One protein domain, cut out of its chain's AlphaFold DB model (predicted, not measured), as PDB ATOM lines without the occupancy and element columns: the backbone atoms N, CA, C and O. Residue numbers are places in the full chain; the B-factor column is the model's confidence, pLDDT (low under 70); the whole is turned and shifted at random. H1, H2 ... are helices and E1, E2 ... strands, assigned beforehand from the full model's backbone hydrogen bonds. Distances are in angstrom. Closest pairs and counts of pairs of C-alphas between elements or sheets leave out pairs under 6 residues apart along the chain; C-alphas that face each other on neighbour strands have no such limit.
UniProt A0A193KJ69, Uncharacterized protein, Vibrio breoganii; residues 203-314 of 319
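This is residues 203 to 314 of the 319 residues of an uncharacterized protein of Vibrio breoganii (UniProt A0A193KJ69). A strongly twisted sheet of five strands, curled like part of a barrel, has helices H1 and H3 packed on one face and H4 on the other. H2 and H5 lie off the sheet at one end of the longest axis, and the loop between E4 and E5 lies toward the other end. The printed part has 112 residues with five named helices and five named strands, in the order E1 H1 H2 H3 E2 H4 E3 E4 E5 H5. The sheet runs E1 E5 E4 E3 E2 and is mixed, and the class is mixed, helices and strands. The whole is compact, with a radius of gyration of the C-alphas of 14.5 A and spans of 44 by 31 by 23 A.

E1, residues 204 to 208, is an edge strand and the parallel neighbour of E5, residues 292 to 300; N 207 and O 293 are 2.8 A apart, within hydrogen-bond range. E5 bends by 57 degrees at residue 296. H1, residues 210 to 218, is on the sheet at a height of 4.6 A, beside the strands and over none of them; its closest C-alphas to E5 are those of Thr 212 and Gly 297, 5.0 A apart. H2, residues 220 to 227, is not on the sheet. H3, residues 236 to 245, is on the same face as H1 and touches it about perpendicular, at 90 degrees, with the C-alphas of Val 213 and Tyr 237 closest at 6.6 A. E2, residues 247 to 250, is the other edge strand, antiparallel to E3, residues 270 to 274; N 273 and O 249 are 2.9 A apart, within hydrogen-bond range. H4, residues 256 to 265, is on the opposite face from H3, which gives three layers, helices on both faces of a sheet. Its height over the sheet is 9.4 A, and its closest C-alphas to E3 are those of Leu 258 and Ser 271, 6.2 A apart. E3, E4 of residues 279 to 285, and E5 form a meander, each strand the antiparallel neighbour of the one before, and both pairs are hairpins. Within hydrogen-bond range are N 272 and O 281, 2.9 A, between E3 and E4, and N 296 and O 282, 2.8 A, between E4 and E5. H5, residues 304 to 312, is not on the sheet; it only just touches H2, with 3 pairs of C-alphas within 8 A, the closest those of Pro 220 and Leu 310, 6.7 A apart. In H1, H2, H3, H4 and H5 every O i to N i+4 pair is within hydrogen-bond range.

E1 begins at C-alpha 204, at (159.470, 123.634, 154.955), and measures 13.3 A from first to last C-alpha. H1 measures 12.4 A, H2 10.4 A and H3 14.3 A; H3 begins at C-alpha 236, at (149.127, 139.097, 143.254). E2 measures 8.2 A, H4 14.1 A and E3 13.6 A. E4 measures 19.3 A and E5 23.5 A. H5 measures 12.0 A and ends at C-alpha 312, at (166.363, 159.388, 141.775).

The two C-alphas farthest apart, those of Arg 289 and Lys 312, are 45.6 A from each other. The printed part has no cut. Of its links, H2 to H3 and E4 to E5 are short but not tight, and the others are tight. The mean pLDDT of the printed part is 83.2; residue 253, residues 276 to 278 and residues 287 to 291 are under 70 in this predicted model.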
ATOM      1  N   LEU A 203     162.579 124.255 152.302       73.00
ATOM      2  CA  LEU A 203     162.874 124.824 153.615       73.00
ATOM      3  C   LEU A 203     161.741 124.578 154.624       73.00
ATOM      4  O   LEU A 203     161.865 124.921 155.807       73.00
ATOM      5  N   GLY A 204     160.647 123.968 154.170       78.88
ATOM      6  CA  GLY A 204     159.470 123.634 154.955       78.88
ATOM      7  C   GLY A 204     158.186 124.192 154.353       78.88
ATOM      8  O   GLY A 204     158.137 124.704 153.240       78.88
ATOM      9  N   ARG A 205     157.104 124.098 155.123       83.88
ATOM     10  CA  ARG A 205     155.792 124.570 154.698       83.88
ATOM     11  C   ARG A 205     155.613 126.038 155.074       83.88
ATOM     12  O   ARG A 205     155.730 126.410 156.240       83.88
ATOM     13  N   LEU A 206     155.283 126.877 154.106       84.94
ATOM     14  CA  LEU A 206     155.099 128.314 154.263       84.94
ATOM     15  C   LEU A 206     153.635 128.709 154.045       84.94
ATOM     16  O   LEU A 206     152.836 127.964 153.472       84.94
ATOM     17  N   LYS A 207     153.290 129.909 154.506       85.38
ATOM     18  CA  LYS A 207     152.009 130.556 154.244       85.38
ATOM     19  C   LYS A 207     152.196 132.034 153.933       85.38
ATOM     20  O   LYS A 207     152.877 132.735 154.681       85.38
ATOM     21  N   ILE A 208     151.523 132.499 152.886       87.00
ATOM     22  CA  ILE A 208     151.467 133.911 152.490       87.00
ATOM     23  C   ILE A 208     150.285 134.579 153.174       87.00
ATOM     24  O   ILE A 208     149.147 134.148 153.012       87.00
ATOM     25  N   THR A 209     150.566 135.642 153.912       85.75
ATOM     26  CA  THR A 209     149.555 136.477 154.569       85.75
ATOM     27  C   THR A 209     149.200 137.681 153.709       85.75
ATOM     28  O   THR A 209     149.952 138.037 152.802       85.75
ATOM     29  N   TYR A 210     148.088 138.350 154.000       86.44
ATOM     30  CA  TYR A 210     147.704 139.574 153.295       86.44
ATOM     31  C   TYR A 210     148.810 140.632 153.393       86.44
ATOM     32  O   TYR A 210     149.219 141.203 152.388       86.44
ATOM     33  N   ARG A 211     149.420 140.759 154.578       83.12
ATOM     34  CA  ARG A 211     150.572 141.641 154.807       83.12
ATOM     35  C   ARG A 211     151.775 141.299 153.928       83.12
ATOM     36  O   ARG A 211     152.499 142.187 153.506       83.12
ATOM     37  N   THR A 212     151.993 140.018 153.633       87.19
ATOM     38  CA  THR A 212     153.056 139.607 152.700       87.19
ATOM     39  C   THR A 212     152.827 140.211 151.317       87.19
ATOM     40  O   THR A 212     153.766 140.691 150.689       87.19
ATOM     41  N   VAL A 213     151.577 140.190 150.849       90.25
ATOM     42  CA  VAL A 213     151.194 140.750 149.550       90.25
ATOM     43  C   VAL A 213     151.319 142.274 149.564       90.25
ATOM     44  O   VAL A 213     151.889 142.834 148.632       90.25
ATOM     45  N   GLU A 214     150.887 142.943 150.635       88.38
ATOM     46  CA  GLU A 214     151.082 144.392 150.799       88.38
ATOM     47  C   GLU A 214     152.561 144.789 150.754       88.38
ATOM     48  O   GLU A 214     152.932 145.707 150.028       88.38
ATOM     49  N   GLU A 215     153.426 144.078 151.482       87.00
ATOM     50  CA  GLU A 215     154.869 144.348 151.501       87.00
ATOM     51  C   GLU A 215     155.506 144.113 150.123       87.00
ATOM     52  O   GLU A 215     156.375 144.880 149.711       87.00
ATOM     53  N   PHE A 216     155.046 143.108 149.369       89.94
ATOM     54  CA  PHE A 216     155.468 142.908 147.980       89.94
ATOM     55  C   PHE A 216     155.130 144.123 147.106       89.94
ATOM     56  O   PHE A 216     156.000 144.634 146.402       89.94
ATOM     57  N   PHE A 217     153.903 144.641 147.196       89.38
ATOM     58  CA  PHE A 217     153.515 145.870 146.497       89.38
ATOM     59  C   PHE A 217     154.219 147.119 147.025       89.38
ATOM     60  O   PHE A 217     154.378 148.091 146.291       89.38
ATOM     61  N   ALA A 218     154.674 147.095 148.276       88.81
ATOM     62  CA  ALA A 218     155.428 148.183 148.872       88.81
ATOM     63  C   ALA A 218     156.888 148.249 148.395       88.81
ATOM     64  O   ALA A 218     157.521 149.297 148.577       88.81
ATOM     65  N   MET A 219     157.416 147.177 147.785       88.88
ATOM     66  CA  MET A 219     158.790 147.122 147.286       88.88
ATOM     67  C   MET A 219     159.045 148.244 146.263       88.88
ATOM     68  O   MET A 219     158.269 148.381 145.315       88.88
ATOM     69  N   PRO A 220     160.159 148.995 146.371       90.69
ATOM     70  CA  PRO A 220     160.452 150.130 145.490       90.69
ATOM     71  C   PRO A 220     160.348 149.815 143.993       90.69
ATOM     72  O   PRO A 220     159.747 150.570 143.235       90.69
ATOM     73  N   LEU A 221     160.895 148.673 143.568       90.00
ATOM     74  CA  LEU A 221     160.811 148.240 142.174       90.00
ATOM     75  C   LEU A 221     159.370 147.943 141.747       90.00
ATOM     76  O   LEU A 221     158.987 148.320 140.649       90.00
ATOM     77  N   VAL A 222     158.578 147.280 142.593       91.19
ATOM     78  CA  VAL A 222     157.184 146.941 142.270       91.19
ATOM     79  C   VAL A 222     156.349 148.214 142.152       91.19
ATOM     80  O   VAL A 222     155.613 148.359 141.178       91.19
ATOM     81  N   LYS A 223     156.546 149.179 143.058       92.00
ATOM     82  CA  LYS A 223     155.948 150.517 142.951       92.00
ATOM     83  C   LYS A 223     156.319 151.218 141.652       92.00
ATOM     84  O   LYS A 223     155.424 151.652 140.939       92.00
ATOM     85  N   GLU A 224     157.605 151.263 141.286       93.19
ATOM     86  CA  GLU A 224     158.028 151.870 140.014       93.19
ATOM     87  C   GLU A 224     157.354 151.183 138.815       93.19
ATOM     88  O   GLU A 224     156.900 151.850 137.883       93.19
ATOM     89  N   LEU A 225     157.292 149.848 138.818       91.38
ATOM     90  CA  LEU A 225     156.648 149.091 137.746       91.38
ATOM     91  C   LEU A 225     155.166 149.456 137.620       91.38
ATOM     92  O   LEU A 225     154.695 149.645 136.501       91.38
ATOM     93  N   ILE A 226     154.448 149.595 138.731       90.44
ATOM     94  CA  ILE A 226     153.021 149.934 138.732       90.44
ATOM     95  C   ILE A 226     152.808 151.398 138.343       90.44
ATOM     96  O   ILE A 226     152.099 151.684 137.382       90.44
ATOM     97  N   GLU A 227     153.443 152.321 139.062       91.81
ATOM     98  CA  GLU A 227     153.162 153.757 138.979       91.81
ATOM     99  C   GLU A 227     153.747 154.408 137.720       91.81
ATOM    100  O   GLU A 227     153.157 155.339 137.179       91.81
ATOM    101  N   VAL A 228     154.893 153.922 137.227       91.06
ATOM    102  CA  VAL A 228     155.591 154.524 136.073       91.06
ATOM    103  C   VAL A 228     155.435 153.684 134.816       91.06
ATOM    104  O   VAL A 228     155.292 154.235 133.727       91.06
ATOM    105  N   LYS A 229     155.510 152.352 134.935       89.06
ATOM    106  CA  LYS A 229     155.436 151.458 133.767       89.06
ATOM    107  C   LYS A 229     154.039 150.893 133.518       89.06
ATOM    108  O   LYS A 229     153.871 150.160 132.547       89.06
ATOM    109  N   GLY A 230     153.062 151.206 134.370       86.38
ATOM    110  CA  GLY A 230     151.690 150.714 134.234       86.38
ATOM    111  C   GLY A 230     151.570 149.193 134.360       86.38
ATOM    112  O   GLY A 230     150.632 148.610 133.823       86.38
ATOM    113  N   GLN A 231     152.525 148.526 135.018       89.00
ATOM    114  CA  GLN A 231     152.495 147.079 135.212       89.00
ATOM    115  C   GLN A 231     151.284 146.698 136.067       89.00
ATOM    116  O   GLN A 231     151.135 147.159 137.196       89.00
ATOM    117  N   VAL A 232     150.462 145.781 135.561       83.94
ATOM    118  CA  VAL A 232     149.286 145.279 136.274       83.94
ATOM    119  C   VAL A 232     149.548 143.865 136.785       83.94
ATOM    120  O   VAL A 232     149.766 142.933 136.012       83.94
ATOM    121  N   TYR A 233     149.490 143.685 138.105       85.75
ATOM    122  CA  TYR A 233     149.588 142.372 138.745       85.75
ATOM    123  C   TYR A 233     148.197 141.748 138.866       85.75
ATOM    124  O   TYR A 233     147.526 141.863 139.886       85.75
ATOM    125  N   ALA A 234     147.754 141.061 137.813       80.50
ATOM    126  CA  ALA A 234     146.430 140.432 137.763       80.50
ATOM    127  C   ALA A 234     146.224 139.287 138.778       80.50
ATOM    128  O   ALA A 234     145.084 138.894 139.037       80.50
ATOM    129  N   ARG A 235     147.318 138.717 139.301       84.25
ATOM    130  CA  ARG A 235     147.353 137.566 140.221       84.25
ATOM    131  C   ARG A 235     148.400 137.786 141.322       84.25
ATOM    132  O   ARG A 235     149.503 137.237 141.253       84.25
ATOM    133  N   PRO A 236     148.118 138.668 142.292       88.12
ATOM    134  CA  PRO A 236     149.127 139.097 143.254       88.12
ATOM    135  C   PRO A 236     149.623 137.982 144.165       88.12
ATOM    136  O   PRO A 236     150.828 137.819 144.333       88.12
ATOM    137  N   TYR A 237     148.707 137.173 144.700       88.94
ATOM    138  CA  TYR A 237     149.056 136.031 145.540       88.94
ATOM    139  C   TYR A 237     149.977 135.053 144.812       88.94
ATOM    140  O   TYR A 237     150.986 134.629 145.368       88.94
ATOM    141  N   GLU A 238     149.660 134.718 143.562       86.94
ATOM    142  CA  GLU A 238     150.460 133.813 142.742       86.94
ATOM    143  C   GLU A 238     151.837 134.413 142.422       86.94
ATOM    144  O   GLU A 238     152.842 133.714 142.517       86.94
ATOM    145  N   SER A 239     151.909 135.722 142.160       88.06
ATOM    146  CA  SER A 239     153.188 136.426 141.966       88.06
ATOM    147  C   SER A 239     154.078 136.319 143.208       88.06
ATOM    148  O   SER A 239     155.269 136.030 143.114       88.06
ATOM    149  N   VAL A 240     153.496 136.513 144.391       89.69
ATOM    150  CA  VAL A 240     154.186 136.381 145.680       89.69
ATOM    151  C   VAL A 240     154.584 134.925 145.939       89.69
ATOM    152  O   VAL A 240     155.704 134.663 146.374       89.69
ATOM    153  N   HIS A 241     153.706 133.971 145.633       88.94
ATOM    154  CA  HIS A 241     153.963 132.533 145.730       88.94
ATOM    155  C   HIS A 241     155.182 132.107 144.915       88.94
ATOM    156  O   HIS A 241     156.057 131.432 145.456       88.94
ATOM    157  N   GLU A 242     155.300 132.566 143.672       86.38
ATOM    158  CA  GLU A 242     156.479 132.308 142.842       86.38
ATOM    159  C   GLU A 242     157.764 132.880 143.452       86.38
ATOM    160  O   GLU A 242     158.802 132.221 143.429       86.38
ATOM    161  N   GLN A 243     157.721 134.085 144.029       84.81
ATOM    162  CA  GLN A 243     158.896 134.678 144.682       84.81
ATOM    163  C   GLN A 243     159.298 133.916 145.949       84.81
ATOM    164  O   GLN A 243     160.484 133.723 146.203       84.81
ATOM    165  N   VAL A 244     158.321 133.444 146.723       87.12
ATOM    166  CA  VAL A 244     158.562 132.616 147.911       87.12
ATOM    167  C   VAL A 244     159.169 131.266 147.526       87.12
ATOM    168  O   VAL A 244     160.098 130.816 148.193       87.12
ATOM    169  N   LEU A 245     158.704 130.641 146.439       86.12
ATOM    170  CA  LEU A 245     159.263 129.382 145.930       86.12
ATOM    171  C   LEU A 245     160.713 129.517 145.446       86.12
ATOM    172  O   LEU A 245     161.477 128.563 145.544       86.12
ATOM    173  N   LYS A 246     161.116 130.697 144.962       83.56
ATOM    174  CA  LYS A 246     162.506 130.969 144.550       83.56
ATOM    175  C   LYS A 246     163.484 131.077 145.721       83.56
ATOM    176  O   LYS A 246     164.692 131.049 145.499       83.56
ATOM    177  N   ALA A 247     163.000 131.236 146.951       82.44
ATOM    178  CA  ALA A 247     163.856 131.332 148.122       82.44
ATOM    179  C   ALA A 247     164.338 129.933 148.543       82.44
ATOM    180  O   ALA A 247     163.629 129.199 149.226       82.44
ATOM    181  N   THR A 248     165.551 129.566 148.129       75.00
ATOM    182  CA  THR A 248     166.124 128.220 148.315       75.00
ATOM    183  C   THR A 248     167.193 128.157 149.405       75.00
ATOM    184  O   THR A 248     167.566 127.069 149.843       75.00
ATOM    185  N   LYS A 249     167.686 129.306 149.888       79.62
ATOM    186  CA  LYS A 249     168.790 129.376 150.859       79.62
ATOM    187  C   LYS A 249     168.386 130.067 152.155       79.62
ATOM    188  O   LYS A 249     167.661 131.058 152.149       79.62
ATOM    189  N   HIS A 250     168.903 129.568 153.278       81.56
ATOM    190  CA  HIS A 250     168.827 130.265 154.562       81.56
ATOM    191  C   HIS A 250     169.881 131.376 154.628       81.56
ATOM    192  O   HIS A 250     171.008 131.188 154.178       81.56
ATOM    193  N   VAL A 251     169.529 132.507 155.238       82.38
ATOM    194  CA  VAL A 251     170.491 133.570 155.562       82.38
ATOM    195  C   VAL A 251     171.299 133.192 156.810       82.38
ATOM    196  O   VAL A 251     170.737 132.703 157.795       82.38
ATOM    197  N   GLU A 252     172.610 133.435 156.772       75.38
ATOM    198  CA  GLU A 252     173.545 133.161 157.873       75.38
ATOM    199  C   GLU A 252     173.292 134.035 159.117       75.38
ATOM    200  O   GLU A 252     172.653 135.090 159.063       75.38
ATOM    201  N   SER A 253     173.748 133.562 160.282       69.69
ATOM    202  CA  SER A 253     173.346 134.075 161.600       69.69
ATOM    203  C   SER A 253     173.818 135.487 161.952       69.69
ATOM    204  O   SER A 253     173.195 136.108 162.816       69.69
ATOM    205  N   ASP A 254     174.892 135.960 161.335       76.88
ATOM    206  CA  ASP A 254     175.544 137.257 161.550       76.88
ATOM    207  C   ASP A 254     175.042 138.355 160.596       76.88
ATOM    208  O   ASP A 254     175.375 139.528 160.767       76.88
ATOM    209  N   ASN A 255     174.175 138.013 159.637       82.25
ATOM    210  CA  ASN A 255     173.618 138.986 158.709       82.25
ATOM    211  C   ASN A 255     172.850 140.101 159.465       82.25
ATOM    212  O   ASN A 255     171.886 139.803 160.185       82.25
ATOM    213  N   PRO A 256     173.185 141.396 159.267       83.56
ATOM    214  CA  PRO A 256     172.543 142.503 159.979       83.56
ATOM    215  C   PRO A 256     171.022 142.561 159.805       83.56
ATOM    216  O   PRO A 256     170.304 142.992 160.711       83.56
ATOM    217  N   HIS A 257     170.501 142.127 158.654       83.88
ATOM    218  CA  HIS A 257     169.062 142.035 158.421       83.88
ATOM    219  C   HIS A 257     168.427 140.969 159.312       83.88
ATOM    220  O   HIS A 257     167.438 141.262 159.986       83.88
ATOM    221  N   LEU A 258     169.030 139.780 159.399       84.50
ATOM    222  CA  LEU A 258     168.545 138.707 160.261       84.50
ATOM    223  C   LEU A 258     168.636 139.081 161.749       84.50
ATOM    224  O   LEU A 258     167.711 138.786 162.507       84.50
ATOM    225  N   VAL A 259     169.691 139.789 162.168       86.69
ATOM    226  CA  VAL A 259     169.812 140.334 163.533       86.69
ATOM    227  C   VAL A 259     168.676 141.319 163.829       86.69
ATOM    228  O   VAL A 259     167.983 141.174 164.839       86.69
ATOM    229  N   LYS A 260     168.414 142.277 162.928       84.88
ATOM    230  CA  LYS A 260     167.294 143.229 163.061       84.88
ATOM    231  C   LYS A 260     165.947 142.508 163.174       84.88
ATOM    232  O   LYS A 260     165.135 142.860 164.029       84.88
ATOM    233  N   LEU A 261     165.719 141.480 162.358       82.50
ATOM    234  CA  LEU A 261     164.491 140.683 162.406       82.50
ATOM    235  C   LEU A 261     164.347 139.919 163.716       82.50
ATOM    236  O   LEU A 261     163.271 139.935 164.306       82.50
ATOM    237  N   ARG A 262     165.418 139.291 164.205       85.69
ATOM    238  CA  ARG A 262     165.403 138.572 165.486       85.69
ATOM    239  C   ARG A 262     165.145 139.499 166.668       85.69
ATOM    240  O   ARG A 262     164.446 139.100 167.596       85.69
ATOM    241  N   ASN A 263     165.645 140.732 166.617       86.00
ATOM    242  CA  ASN A 263     165.356 141.746 167.630       86.00
ATOM    243  C   ASN A 263     163.890 142.205 167.582       86.00
ATOM    244  O   ASN A 263     163.282 142.409 168.626       86.00
ATOM    245  N   LYS A 264     163.304 142.329 166.383       82.38
ATOM    246  CA  LYS A 264     161.921 142.800 166.193       82.38
ATOM    247  C   LYS A 264     160.859 141.720 166.436       82.38
ATOM    248  O   LYS A 264     159.810 142.007 167.000       82.38
ATOM    249  N   PHE A 265     161.114 140.496 165.986       76.25
ATOM    250  CA  PHE A 265     160.130 139.408 165.918       76.25
ATOM    251  C   PHE A 265     160.489 138.199 166.795       76.25
ATOM    252  O   PHE A 265     159.742 137.223 166.856       76.25
ATOM    253  N   GLY A 266     161.622 138.258 167.496       80.56
ATOM    254  CA  GLY A 266     162.112 137.211 168.383       80.56
ATOM    255  C   GLY A 266     163.123 136.270 167.725       80.56
ATOM    256  O   GLY A 266     163.232 136.150 166.506       80.56
ATOM    257  N   LYS A 267     163.859 135.531 168.566       81.19
ATOM    258  CA  LYS A 267     165.008 134.696 168.161       81.19
ATOM    259  C   LYS A 267     164.697 133.621 167.109       81.19
ATOM    260  O   LYS A 267     165.616 133.123 166.469       81.19
ATOM    261  N   LYS A 268     163.424 133.242 166.943       79.50
ATOM    262  CA  LYS A 268     162.991 132.215 165.983       79.50
ATOM    263  C   LYS A 268     162.700 132.762 164.578       79.50
ATOM    264  O   LYS A 268     162.419 131.959 163.692       79.50
ATOM    265  N   ALA A 269     162.748 134.080 164.375       80.75
ATOM    266  CA  ALA A 269     162.615 134.678 163.050       80.75
ATOM    267  C   ALA A 269     163.732 134.182 162.120       80.75
ATOM    268  O   ALA A 269     164.893 134.043 162.532       80.75
ATOM    269  N   LYS A 270     163.367 133.904 160.871       83.62
ATOM    270  CA  LYS A 270     164.280 133.469 159.811       83.62
ATOM    271  C   LYS A 270     164.152 134.412 158.620       83.62
ATOM    272  O   LYS A 270     163.129 135.067 158.466       83.62
ATOM    273  N   SER A 271     165.174 134.445 157.779       86.75
ATOM    274  CA  SER A 271     165.122 135.102 156.478       86.75
ATOM    275  C   SER A 271     165.701 134.141 155.448       86.75
ATOM    276  O   SER A 271     166.649 133.403 155.751       86.75
ATOM    277  N   LEU A 272     165.078 134.087 154.279       84.88
ATOM    278  CA  LEU A 272     165.477 133.234 153.167       84.88
ATOM    279  C   LEU A 272     165.922 134.094 151.998       84.88
ATOM    280  O   LEU A 272     165.338 135.143 151.784       84.88
ATOM    281  N   LEU A 273     166.904 133.648 151.227       85.12
ATOM    282  CA  LEU A 273     167.407 134.360 150.056       85.12
ATOM    283  C   LEU A 273     166.987 133.638 148.767       85.12
ATOM    284  O   LEU A 273     167.173 132.427 148.640       85.12
ATOM    285  N   SER A 274     166.446 134.402 147.815       80.94
ATOM    286  CA  SER A 274     166.296 134.020 146.402       80.94
ATOM    287  C   SER A 274     167.586 134.304 145.631       80.94
ATOM    288  O   SER A 274     168.239 135.314 145.885       80.94
ATOM    289  N   GLU A 275     167.955 133.441 144.681       70.44
ATOM    290  CA  GLU A 275     169.184 133.606 143.893       70.44
ATOM    291  C   GLU A 275     169.058 134.647 142.767       70.44
ATOM    292  O   GLU A 275     170.055 135.289 142.443       70.44
ATOM    293  N   ASN A 276     167.872 134.856 142.168       65.12
ATOM    294  CA  ASN A 276     167.734 135.823 141.069       65.12
ATOM    295  C   ASN A 276     166.284 136.320 140.810       65.12
ATOM    296  O   ASN A 276     165.411 135.505 140.494       65.12
ATOM    297  N   PRO A 277     166.000 137.641 140.862       66.81
ATOM    298  CA  PRO A 277     166.818 138.680 141.489       66.81
ATOM    299  C   PRO A 277     166.896 138.458 143.009       66.81
ATOM    300  O   PRO A 277     165.921 137.978 143.605       66.81
ATOM    301  N   PRO A 278     168.023 138.810 143.656       69.75
ATOM    302  CA  PRO A 278     168.212 138.532 145.066       69.75
ATOM    303  C   PRO A 278     167.182 139.280 145.909       69.75
ATOM    304  O   PRO A 278     167.140 140.507 145.953       69.75
ATOM    305  N   THR A 279     166.311 138.514 146.558       83.62
ATOM    306  CA  THR A 279     165.254 139.014 147.437       83.62
ATOM    307  C   THR A 279     165.248 138.169 148.693       83.62
ATOM    308  O   THR A 279     165.245 136.940 148.617       83.62
ATOM    309  N   PHE A 280     165.255 138.831 149.843       86.00
ATOM    310  CA  PHE A 280     165.075 138.196 151.130       86.00
ATOM    311  C   PHE A 280     163.593 138.062 151.454       86.00
ATOM    312  O   PHE A 280     162.830 139.006 151.261       86.00
ATOM    313  N   VAL A 281     163.200 136.898 151.950       88.12
ATOM    314  CA  VAL A 281     161.843 136.580 152.384       88.12
ATOM    315  C   VAL A 281     161.874 136.335 153.881       88.12
ATOM    316  O   VAL A 281     162.500 135.381 154.353       88.12
ATOM    317  N   ASP A 282     161.185 137.182 154.634       85.81
ATOM    318  CA  ASP A 282     161.197 137.125 156.091       85.81
ATOM    319  C   ASP A 282     160.119 136.180 156.608       85.81
ATOM    320  O   ASP A 282     158.954 136.268 156.215       85.81
ATOM    321  N   LEU A 283     160.500 135.277 157.513       83.56
ATOM    322  CA  LEU A 283     159.644 134.221 158.040       83.56
ATOM    323  C   LEU A 283     159.472 134.309 159.559       83.56
ATOM    324  O   LEU A 283     160.447 134.370 160.318       83.56
ATOM    325  N   ILE A 284     158.226 134.158 160.012       80.62
ATOM    326  CA  ILE A 284     157.866 133.906 161.409       80.62
ATOM    327  C   ILE A 284     157.325 132.481 161.568       80.62
ATOM    328  O   ILE A 284     156.329 132.115 160.941       80.62
ATOM    329  N   PRO A 285     157.921 131.651 162.440       76.06
ATOM    330  CA  PRO A 285     157.378 130.332 162.744       76.06
ATOM    331  C   PRO A 285     156.011 130.408 163.417       76.06
ATOM    332  O   PRO A 285     155.818 131.170 164.362       76.06
ATOM    333  N   THR A 286     155.083 129.554 162.982       70.88
ATOM    334  CA  THR A 286     153.734 129.508 163.571       70.88
ATOM    335  C   THR A 286     153.638 128.653 164.836       70.88
ATOM    336  O   THR A 286     152.684 128.810 165.591       70.88
ATOM    337  N   ALA A 287     154.608 127.761 165.095       62.91
ATOM    338  CA  ALA A 287     154.640 126.891 166.277       62.91
ATOM    339  C   ALA A 287     156.048 126.330 166.572       62.91
ATOM    340  O   ALA A 287     156.973 126.454 165.768       62.91
ATOM    341  N   ALA A 288     156.215 125.710 167.749       48.75
ATOM    342  CA  ALA A 288     157.505 125.254 168.272       48.75
ATOM    343  C   ALA A 288     158.076 123.970 167.622       48.75
ATOM    344  O   ALA A 288     159.285 123.779 167.729       48.75
ATOM    345  N   ARG A 289     157.268 123.125 166.950       55.56
ATOM    346  CA  ARG A 289     157.670 121.895 166.210       55.56
ATOM    347  C   ARG A 289     156.637 121.557 165.097       55.56
ATOM    348  O   ARG A 289     155.507 122.028 165.213       55.56
ATOM    349  N   PRO A 290     157.024 120.864 163.996       56.72
ATOM    350  CA  PRO A 290     157.208 121.459 162.661       56.72
ATOM    351  C   PRO A 290     155.974 121.233 161.760       56.72
ATOM    352  O   PRO A 290     155.200 120.316 161.986       56.72
ATOM    353  N   THR A 291     155.656 122.023 160.737       61.28
ATOM    354  CA  THR A 291     156.505 122.480 159.622       61.28
ATOM    355  C   THR A 291     156.038 123.816 159.029       61.28
ATOM    356  O   THR A 291     156.504 124.190 157.966       61.28
ATOM    357  N   THR A 292     155.096 124.518 159.666       70.88
ATOM    358  CA  THR A 292     154.426 125.693 159.081       70.88
ATOM    359  C   THR A 292     155.038 127.024 159.550       70.88
ATOM    360  O   THR A 292     155.087 127.302 160.753       70.88
ATOM    361  N   PHE A 293     155.416 127.892 158.612       77.69
ATOM    362  CA  PHE A 293     155.879 129.267 158.845       77.69
ATOM    363  C   PHE A 293     154.981 130.270 158.110       77.69
ATOM    364  O   PHE A 293     154.331 129.931 157.125       77.69
ATOM    365  N   ILE A 294     154.926 131.500 158.606       81.31
ATOM    366  CA  ILE A 294     154.285 132.644 157.959       81.31
ATOM    367  C   ILE A 294     155.377 133.476 157.297       81.31
ATOM    368  O   ILE A 294     156.363 133.810 157.950       81.31
ATOM    369  N   VAL A 295     155.184 133.833 156.032       84.69
ATOM    370  CA  VAL A 295     155.953 134.897 155.386       84.69
ATOM    371  C   VAL A 295     155.420 136.238 155.889       84.69
ATOM    372  O   VAL A 295     154.208 136.401 156.045       84.69
ATOM    373  N   LEU A 296     156.304 137.181 156.203       81.69
ATOM    374  CA  LEU A 296     155.928 138.509 156.692       81.69
ATOM    375  C   LEU A 296     156.398 139.672 155.826       81.69
ATOM    376  O   LEU A 296     155.883 140.770 156.019       81.69
ATOM    377  N   GLY A 297     157.339 139.474 154.907       85.31
ATOM    378  CA  GLY A 297     157.807 140.571 154.069       85.31
ATOM    379  C   GLY A 297     158.913 140.182 153.105       85.31
ATOM    380  O   GLY A 297     159.413 139.053 153.130       85.31
ATOM    381  N   PHE A 298     159.273 141.155 152.271       87.50
ATOM    382  CA  PHE A 298     160.301 141.041 151.248       87.50
ATOM    383  C   PHE A 298     161.339 142.141 151.406       87.50
ATOM    384  O   PHE A 298     161.003 143.297 151.666       87.50
ATOM    385  N   ARG A 299     162.604 141.806 151.165       85.31
ATOM    386  CA  ARG A 299     163.673 142.792 151.056       85.31
ATOM    387  C   ARG A 299     164.550 142.514 149.839       85.31
ATOM    388  O   ARG A 299     165.344 141.580 149.859       85.31
ATOM    389  N   PRO A 300     164.441 143.312 148.777       83.44
ATOM    390  CA  PRO A 300     165.260 143.136 147.589       83.44
ATOM    391  C   PRO A 300     166.690 143.642 147.817       83.44
ATOM    392  O   PRO A 300     166.904 144.646 148.500       83.44
ATOM    393  N   LEU A 301     167.656 142.971 147.196       84.31
ATOM    394  CA  LEU A 301     168.986 143.504 146.925       84.31
ATOM    395  C   LEU A 301     169.011 143.976 145.475       84.31
ATOM    396  O   LEU A 301     168.881 143.188 144.540       84.31
ATOM    397  N   TYR A 302     169.153 145.281 145.286       84.69
ATOM    398  CA  TYR A 302     169.215 145.872 143.958       84.69
ATOM    399  C   TYR A 302     170.664 146.052 143.518       84.69
ATOM    400  O   TYR A 302     171.511 146.446 144.317       84.69
ATOM    401  N   ALA A 303     170.930 145.828 142.228       85.50
ATOM    402  CA  ALA A 303     172.146 146.333 141.603       85.50
ATOM    403  C   ALA A 303     172.204 147.865 141.742       85.50
ATOM    404  O   ALA A 303     171.161 148.527 141.722       85.50
ATOM    405  N   GLU A 304     173.408 148.424 141.850       88.56
ATOM    406  CA  GLU A 304     173.638 149.849 142.127       88.56
ATOM    407  C   GLU A 304     172.907 150.777 141.146       88.56
ATOM    408  O   GLU A 304     172.273 151.749 141.555       88.56
ATOM    409  N   GLU A 305     172.905 150.436 139.859       90.19
ATOM    410  CA  GLU A 305     172.190 151.183 138.819       90.19
ATOM    411  C   GLU A 305     170.680 151.239 139.087       90.19
ATOM    412  O   GLU A 305     170.043 152.291 138.976       90.19
ATOM    413  N   THR A 306     170.100 150.102 139.480       89.75
ATOM    414  CA  THR A 306     168.674 150.002 139.807       89.75
ATOM    415  C   THR A 306     168.371 150.756 141.095       89.75
ATOM    416  O   THR A 306     167.408 151.519 141.128       89.75
ATOM    417  N   ALA A 307     169.207 150.612 142.125       88.75
ATOM    418  CA  ALA A 307     169.065 151.346 143.379       88.75
ATOM    419  C   ALA A 307     169.107 152.863 143.140       88.75
ATOM    420  O   ALA A 307     168.197 153.582 143.549       88.75
ATOM    421  N   THR A 308     170.099 153.341 142.387       90.62
ATOM    422  CA  THR A 308     170.260 154.756 142.033       90.62
ATOM    423  C   THR A 308     169.061 155.278 141.249       90.62
ATOM    424  O   THR A 308     168.566 156.369 141.534       90.62
ATOM    425  N   ARG A 309     168.548 154.507 140.279       92.06
ATOM    426  CA  ARG A 309     167.339 154.872 139.525       92.06
ATOM    427  C   ARG A 309     166.127 155.013 140.442       92.06
ATOM    428  O   ARG A 309     165.395 155.994 140.325       92.06
ATOM    429  N   LEU A 310     165.920 154.047 141.335       92.06
ATOM    430  CA  LEU A 310     164.796 154.043 142.271       92.06
ATOM    431  C   LEU A 310     164.879 155.222 143.247       92.06
ATOM    432  O   LEU A 310     163.862 155.870 143.483       92.06
ATOM    433  N   ILE A 311     166.077 155.555 143.740       91.00
ATOM    434  CA  ILE A 311     166.313 156.733 144.589       91.00
ATOM    435  C   ILE A 311     166.016 158.023 143.817       91.00
ATOM    436  O   ILE A 311     165.232 158.847 144.281       91.00
ATOM    437  N   LYS A 312     166.578 158.189 142.611       91.44
ATOM    438  CA  LYS A 312     166.363 159.388 141.775       91.44
ATOM    439  C   LYS A 312     164.889 159.640 141.466       91.44
ATOM    440  O   LYS A 312     164.481 160.788 141.346       91.44
ATOM    441  N   LYS A 313     164.104 158.573 141.323       91.19
ATOM    442  CA  LYS A 313     162.662 158.643 141.063       91.19
ATOM    443  C   LYS A 313     161.803 158.701 142.334       91.19
ATOM    444  O   LYS A 313     160.585 158.707 142.219       91.19
ATOM    445  N   GLY A 314     162.406 158.732 143.523       90.75
ATOM    446  CA  GLY A 314     161.691 158.851 144.798       90.75
ATOM    447  C   GLY A 314     161.043 157.562 145.316       90.75
ATOM    448  O   GLY A 314     160.294 157.612 146.285       90.75
TER     449      GLY A 314